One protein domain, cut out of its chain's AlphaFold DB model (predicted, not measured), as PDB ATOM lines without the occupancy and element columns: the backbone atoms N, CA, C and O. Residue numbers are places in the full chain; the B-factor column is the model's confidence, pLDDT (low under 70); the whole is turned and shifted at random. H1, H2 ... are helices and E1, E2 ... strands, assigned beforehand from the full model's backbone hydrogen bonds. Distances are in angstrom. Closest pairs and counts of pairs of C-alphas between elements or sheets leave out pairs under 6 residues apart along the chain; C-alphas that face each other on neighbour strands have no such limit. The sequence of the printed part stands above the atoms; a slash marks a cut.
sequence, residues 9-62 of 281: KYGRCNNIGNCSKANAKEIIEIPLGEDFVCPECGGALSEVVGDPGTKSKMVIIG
ATOM      1  N   LYS A   9     188.426 210.938 298.826       85.31
ATOM      2  CA  LYS A   9     188.601 209.875 299.814       85.31
ATOM      3  C   LYS A   9     189.268 208.678 299.157       85.31
ATOM      4  O   LYS A   9     189.077 208.423 297.975       85.31
ATOM      5  N   TYR A  10     190.025 207.928 299.943       86.00
ATOM      6  CA  TYR A  10     190.726 206.736 299.481       86.00
ATOM      7  C   TYR A  10     190.093 205.512 300.118       86.00
ATOM      8  O   TYR A  10     189.896 205.494 301.331       86.00
ATOM      9  N   GLY A  11     189.777 204.498 299.320       88.12
ATOM     10  CA  GLY A  11     189.084 203.300 299.769       88.12
ATOM     11  C   GLY A  11     189.710 202.012 299.254       88.12
ATOM     12  O   GLY A  11     190.375 201.996 298.220       88.12
ATOM     13  N   ARG A  12     189.485 200.910 299.971       88.62
ATOM     14  CA  ARG A  12     189.792 199.551 299.504       88.62
ATOM     15  C   ARG A  12     188.531 198.724 299.383       88.62
ATOM     16  O   ARG A  12     187.659 198.781 300.244       88.62
ATOM     17  N   CYS A  13     188.454 197.951 298.306       86.12
ATOM     18  CA  CYS A  13     187.355 197.021 298.104       86.12
ATOM     19  C   CYS A  13     187.571 195.758 298.940       86.12
ATOM     20  O   CYS A  13     188.647 195.165 298.898       86.12
ATOM     21  N   ASN A  14     186.524 195.333 299.648       80.25
ATOM     22  CA  ASN A  14     186.561 194.162 300.526       80.25
ATOM     23  C   ASN A  14     186.026 192.885 299.857       80.25
ATOM     24  O   ASN A  14     186.003 191.831 300.484       80.25
ATOM     25  N   ASN A  15     185.599 192.952 298.590       79.94
ATOM     26  CA  ASN A  15     185.020 191.816 297.865       79.94
ATOM     27  C   ASN A  15     186.107 190.886 297.285       79.94
ATOM     28  O   ASN A  15     186.202 190.676 296.073       79.94
ATOM     29  N   ILE A  16     186.989 190.395 298.158       74.00
ATOM     30  CA  ILE A  16     188.119 189.530 297.798       74.00
ATOM     31  C   ILE A  16     187.580 188.205 297.241       74.00
ATOM     32  O   ILE A  16     186.655 187.611 297.786       74.00
ATOM     33  N   GLY A  17     188.153 187.755 296.128       67.25
ATOM     34  CA  GLY A  17     187.725 186.593 295.351       67.25
ATOM     35  C   GLY A  17     186.799 186.943 294.186       67.25
ATOM     36  O   GLY A  17     186.891 186.301 293.146       67.25
ATOM     37  N   ASN A  18     186.000 188.012 294.300       74.12
ATOM     38  CA  ASN A  18     184.969 188.368 293.310       74.12
ATOM     39  C   ASN A  18     185.152 189.764 292.682       74.12
ATOM     40  O   ASN A  18     184.311 190.207 291.906       74.12
ATOM     41  N   CYS A  19     186.227 190.476 293.025       81.44
ATOM     42  CA  CYS A  19     186.553 191.798 292.494       81.44
ATOM     43  C   CYS A  19     188.063 191.889 292.250       81.44
ATOM     44  O   CYS A  19     188.866 191.657 293.161       81.44
ATOM     45  N   SER A  20     188.467 192.231 291.028       85.56
ATOM     46  CA  SER A  20     189.879 192.303 290.652       85.56
ATOM     47  C   SER A  20     190.614 193.410 291.414       85.56
ATOM     48  O   SER A  20     191.726 193.177 291.894       85.56
ATOM     49  N   LYS A  21     189.957 194.549 291.672       86.75
ATOM     50  CA  LYS A  21     190.479 195.626 292.533       86.75
ATOM     51  C   LYS A  21     190.682 195.202 293.987       86.75
ATOM     52  O   LYS A  21     191.675 195.595 294.604       86.75
ATOM     53  N   ALA A  22     189.783 194.379 294.533       80.75
ATOM     54  CA  ALA A  22     189.936 193.821 295.879       80.75
ATOM     55  C   ALA A  22     191.125 192.848 295.943       80.75
ATOM     56  O   ALA A  22     191.973 192.953 296.829       80.75
ATOM     57  N   ASN A  23     191.237 191.957 294.953       74.12
ATOM     58  CA  ASN A  23     192.310 190.964 294.863       74.12
ATOM     59  C   ASN A  23     193.691 191.605 294.693       74.12
ATOM     60  O   ASN A  23     194.661 191.174 295.314       74.12
ATOM     61  N   ALA A  24     193.773 192.677 293.902       80.69
ATOM     62  CA  ALA A  24     194.990 193.459 293.721       80.69
ATOM     63  C   ALA A  24     195.335 194.343 294.937       80.69
ATOM     64  O   ALA A  24     196.393 194.973 294.958       80.69
ATOM     65  N   LYS A  25     194.453 194.411 295.948       81.12
ATOM     66  CA  LYS A  25     194.534 195.351 297.076       81.12
ATOM     67  C   LYS A  25     194.713 196.799 296.595       81.12
ATOM     68  O   LYS A  25     195.434 197.583 297.224       81.12
ATOM     69  N   GLU A  26     194.075 197.148 295.481       84.94
ATOM     70  CA  GLU A  26     194.183 198.465 294.856       84.94
ATOM     71  C   GLU A  26     193.575 199.540 295.771       84.94
ATOM     72  O   GLU A  26     192.544 199.314 296.408       84.94
ATOM     73  N   ILE A  27     194.229 200.701 295.867       83.88
ATOM     74  CA  ILE A  27     193.654 201.882 296.519       83.88
ATOM     75  C   ILE A  27     192.810 202.618 295.484       83.88
ATOM     76  O   ILE A  27     193.318 203.003 294.434       83.88
ATOM     77  N   ILE A  28     191.538 202.822 295.797       86.81
ATOM     78  CA  ILE A  28     190.560 203.478 294.933       86.81
ATOM     79  C   ILE A  28     190.356 204.905 295.439       86.81
ATOM     80  O   ILE A  28     190.104 205.107 296.625       86.81
ATOM     81  N   GLU A  29     190.455 205.892 294.555       89.69
ATOM     82  CA  GLU A  29     190.147 207.289 294.872       89.69
ATOM     83  C   GLU A  29     188.689 207.587 294.506       89.69
ATOM     84  O   GLU A  29     188.283 207.344 293.372       89.69
ATOM     85  N   ILE A  30     187.912 208.117 295.449       85.38
ATOM     86  CA  ILE A  30     186.517 208.525 295.258       85.38
ATOM     87  C   ILE A  30     186.400 210.024 295.563       85.38
ATOM     88  O   ILE A  30     186.784 210.443 296.660       85.38
ATOM     89  N   PRO A  31     185.894 210.859 294.642       86.38
ATOM     90  CA  PRO A  31     185.631 212.270 294.907       86.38
ATOM     91  C   PRO A  31     184.726 212.491 296.129       86.38
ATOM     92  O   PRO A  31     183.783 211.742 296.383       86.38
ATOM     93  N   LEU A  32     184.991 213.544 296.904       79.38
ATOM     94  CA  LEU A  32     184.109 213.930 298.007       79.38
ATOM     95  C   LEU A  32     182.727 214.328 297.469       79.38
ATOM     96  O   LEU A  32     182.617 215.256 296.672       79.38
ATOM     97  N   GLY A  33     181.683 213.657 297.958       77.12
ATOM     98  CA  GLY A  33     180.293 213.864 297.536       77.12
ATOM     99  C   GLY A  33     179.724 212.731 296.681       77.12
ATOM    100  O   GLY A  33     178.519 212.727 296.446       77.12
ATOM    101  N   GLU A  34     180.553 211.771 296.264       82.50
ATOM    102  CA  GLU A  34     180.111 210.541 295.600       82.50
ATOM    103  C   GLU A  34     179.934 209.382 296.591       82.50
ATOM    104  O   GLU A  34     180.516 209.370 297.684       82.50
ATOM    105  N   ASP A  35     179.123 208.398 296.194       81.06
ATOM    106  CA  ASP A  35     178.911 207.180 296.968       81.06
ATOM    107  C   ASP A  35     180.227 206.409 297.108       81.06
ATOM    108  O   ASP A  35     180.929 206.130 296.135       81.06
ATOM    109  N   PHE A  36     180.576 206.045 298.343       89.00
ATOM    110  CA  PHE A  36     181.860 205.425 298.665       89.00
ATOM    111  C   PHE A  36     181.859 203.913 298.380       89.00
ATOM    112  O   PHE A  36     181.985 203.070 299.274       89.00
ATOM    113  N   VAL A  37     181.682 203.576 297.103       89.75
ATOM    114  CA  VAL A  37     181.542 202.211 296.591       89.75
ATOM    115  C   VAL A  37     182.607 201.891 295.545       89.75
ATOM    116  O   VAL A  37     183.156 202.757 294.869       89.75
ATOM    117  N   CYS A  38     182.939 200.611 295.426       87.75
ATOM    118  CA  CYS A  38     183.897 200.110 294.463       87.75
ATOM    119  C   CYS A  38     183.321 200.257 293.050       87.75
ATOM    120  O   CYS A  38     182.272 199.674 292.776       87.75
ATOM    121  N   PRO A  39     184.014 200.932 292.121       87.31
ATOM    122  CA  PRO A  39     183.495 201.159 290.774       87.31
ATOM    123  C   PRO A  39     183.407 199.877 289.934       87.31
ATOM    124  O   PRO A  39     182.738 199.863 288.910       87.31
ATOM    125  N   GLU A  40     184.094 198.803 290.340       88.88
ATOM    126  CA  GLU A  40     184.061 197.523 289.629       88.88
ATOM    127  C   GLU A  40     182.893 196.641 290.077       88.88
ATOM    128  O   GLU A  40     182.146 196.137 289.248       88.88
ATOM    129  N   CYS A  41     182.738 196.437 291.386       86.25
ATOM    130  CA  CYS A  41     181.765 195.477 291.913       86.25
ATOM    131  C   CYS A  41     180.566 196.121 292.621       86.25
ATOM    132  O   CYS A  41     179.706 195.403 293.118       86.25
ATOM    133  N   GLY A  42     180.530 197.452 292.740       85.62
ATOM    134  CA  GLY A  42     179.490 198.195 293.460       85.62
ATOM    135  C   GLY A  42     179.502 198.020 294.985       85.62
ATOM    136  O   GLY A  42     178.705 198.648 295.675       85.62
ATOM    137  N   GLY A  43     180.387 197.183 295.536       83.50
ATOM    138  CA  GLY A  43     180.477 196.935 296.978       83.50
ATOM    139  C   GLY A  43     181.074 198.112 297.751       83.50
ATOM    140  O   GLY A  43     181.917 198.833 297.224       83.50
ATOM    141  N   ALA A  44     180.684 198.287 299.014       83.19
ATOM    142  CA  ALA A  44     181.210 199.351 299.872       83.19
ATOM    143  C   ALA A  44     182.743 199.282 300.026       83.19
ATOM    144  O   ALA A  44     183.336 198.197 300.077       83.19
ATOM    145  N   LEU A  45     183.381 200.451 300.109       83.69
ATOM    146  CA  LEU A  45     184.819 200.573 300.340       83.69
ATOM    147  C   LEU A  45     185.125 200.802 301.826       83.69
ATOM    148  O   LEU A  45     184.432 201.560 302.500       83.69
ATOM    149  N   SER A  46     186.211 200.206 302.320       84.75
ATOM    150  CA  SER A  46     186.806 200.585 303.610       84.75
ATOM    151  C   SER A  46     187.676 201.820 303.433       84.75
ATOM    152  O   SER A  46     188.543 201.826 302.556       84.75
ATOM    153  N   GLU A  47     187.482 202.846 304.263       84.06
ATOM    154  CA  GLU A  47     188.256 204.084 304.175       84.06
ATOM    155  C   GLU A  47     189.715 203.846 304.594       84.06
ATOM    156  O   GLU A  47     190.024 203.227 305.617       84.06
ATOM    157  N   VAL A  48     190.633 204.338 303.768       79.00
ATOM    158  CA  VAL A  48     192.073 204.261 303.979       79.00
ATOM    159  C   VAL A  48     192.567 205.642 304.389       79.00
ATOM    160  O   VAL A  48     192.529 206.592 303.605       79.00
ATOM    161  N   VAL A  49     193.068 205.760 305.619       66.44
ATOM    162  CA  VAL A  49     193.606 207.017 306.148       66.44
ATOM    163  C   VAL A  49     195.135 206.971 306.103       66.44
ATOM    164  O   VAL A  49     195.786 206.221 306.832       66.44
ATOM    165  N   GLY A  50     195.720 207.777 305.214       59.84
ATOM    166  CA  GLY A  50     197.168 207.886 305.009       59.84
ATOM    167  C   GLY A  50     197.516 208.673 303.743       59.84
ATOM    168  O   GLY A  50     196.636 208.972 302.939       59.84
ATOM    169  N   ASP A  51     198.786 209.058 303.582       55.25
ATOM    170  CA  ASP A  51     199.278 209.707 302.358       55.25
ATOM    171  C   ASP A  51     199.734 208.624 301.356       55.25
ATOM    172  O   ASP A  51     200.666 207.874 301.677       55.25
ATOM    173  N   PRO A  52     199.113 208.508 300.165       52.34
ATOM    174  CA  PRO A  52     199.431 207.463 299.190       52.34
ATOM    175  C   PRO A  52     200.882 207.494 298.681       52.34
ATOM    176  O   PRO A  52     201.355 206.504 298.126       52.34
ATOM    177  N   GLY A  53     201.620 208.590 298.903       50.41
ATOM    178  CA  GLY A  53     203.012 208.740 298.471       50.41
ATOM    179  C   GLY A  53     204.082 208.151 299.401       50.41
ATOM    180  O   GLY A  53     205.258 208.165 299.032       50.41
ATOM    181  N   THR A  54     203.733 207.655 300.596       46.06
ATOM    182  CA  THR A  54     204.728 207.194 301.586       46.06
ATOM    183  C   THR A  54     204.568 205.701 301.867       46.06
ATOM    184  O   THR A  54     203.539 205.267 302.369       46.06
ATOM    185  N   LYS A  55     205.611 204.900 301.591       47.75
ATOM    186  CA  LYS A  55     205.604 203.426 301.737       47.75
ATOM    187  C   LYS A  55     205.392 202.901 303.170       47.75
ATOM    188  O   LYS A  55     205.333 201.694 303.366       47.75
ATOM    189  N   SER A  56     205.245 203.781 304.157       44.28
ATOM    190  CA  SER A  56     205.049 203.416 305.556       44.28
ATOM    191  C   SER A  56     203.969 204.306 306.167       44.28
ATOM    192  O   SER A  56     204.148 205.523 306.182       44.28
ATOM    193  N   LYS A  57     202.926 203.680 306.742       44.88
ATOM    194  CA  LYS A  57     201.770 204.257 307.477       44.88
ATOM    195  C   LYS A  57     200.484 204.485 306.658       44.88
ATOM    196  O   LYS A  57     199.971 205.599 306.617       44.88
ATOM    197  N   MET A  58     199.912 203.428 306.075       51.59
ATOM    198  CA  MET A  58     198.469 203.419 305.783       51.59
ATOM    199  C   MET A  58     197.731 202.651 306.881       51.59
ATOM    200  O   MET A  58     198.155 201.554 307.237       51.59
ATOM    201  N   VAL A  59     196.655 203.231 307.411       53.50
ATOM    202  CA  VAL A  59     195.762 202.603 308.396       53.50
ATOM    203  C   VAL A  59     194.384 202.471 307.751       53.50
ATOM    204  O   VAL A  59     193.857 203.449 307.221       53.50
ATOM    205  N   ILE A  60     193.822 201.263 307.756       50.88
ATOM    206  CA  ILE A  60     192.449 201.011 307.302       50.88
ATOM    207  C   ILE A  60     191.537 201.230 308.507       50.88
ATOM    208  O   ILE A  60     191.766 200.638 309.559       50.88
ATOM    209  N   ILE A  61     190.535 202.094 308.366       51.69
ATOM    210  CA  ILE A  61     189.513 202.303 309.392       51.69
ATOM    211  C   ILE A  61     188.256 201.600 308.883       51.69
ATOM    212  O   ILE A  61     187.635 202.042 307.918       51.69
ATOM    213  N   GLY A  62     187.924 200.454 309.475       47.44
ATOM    214  CA  GLY A  62     186.699 199.736 309.142       47.44
ATOM    215  C   GLY A  62     185.488 200.527 309.628       47.44
ATOM    216  O   GLY A  62     185.340 200.743 310.826       47.44
TER     217      GLY A  62
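AT A GLANCE: This is residues 9 to 62 of the 281 residues of a protein of Bacteroides oleiciplenus YIT 12058 (UniProt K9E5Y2). Little regular structure is present: a small twisted sheet of four short strands, its lines turning by 120 degrees edge to edge, has loops around it and H1 grazing it. The 54 printed residues run E1, H1, E2, E3, E4; the sheet, E2 E1 E3 E4, is antiparallel. The mostly strand domain, with 21 residues in named elements, is compact, radius of gyration of the C-alphas 10.7 A, spanning 28 by 26 by 18 A.

IN THESE COORDINATES: E1, residues 9 to 13, 13.0 A, begins at C-alpha 9 (188.601, 209.875, 299.814). H1 is residues 20 to 23, 5.0 A; E2 28 to 31, 10.1 A; E3 45 to 49, 12.3 A. E4, 59 to 61, 6.3 A, ends at C-alpha 61 (189.513, 202.303, 309.392).

HOW THE PARTS SIT: Within hydrogen-bond range are N 11 and O 28 of E1 and E2, 2.8 A, at 140 degrees; N 12 and O 46 of E1 and E3, 2.9 A, at 131 degrees; and N 49 and O 59 of the hairpin E3 and E4, 2.9 A, at 134 degrees. E2 and E4 are apart. H1 only grazes the sheet; its closest C-alphas to E1 are Ala 22 and Cys 13, 4.7 A. H1 is too short for O i to N i+4 pairs; its one O i to N i+3 pair is within range.

THE WHOLE: The farthest C-alphas, Gly 42 and Ser 56, are 28.8 A apart. The printed part has no cut. E2 to E3, residues 32 to 44, is a long link. Residue 17 and residues 49 to 62 have pLDDT under 70.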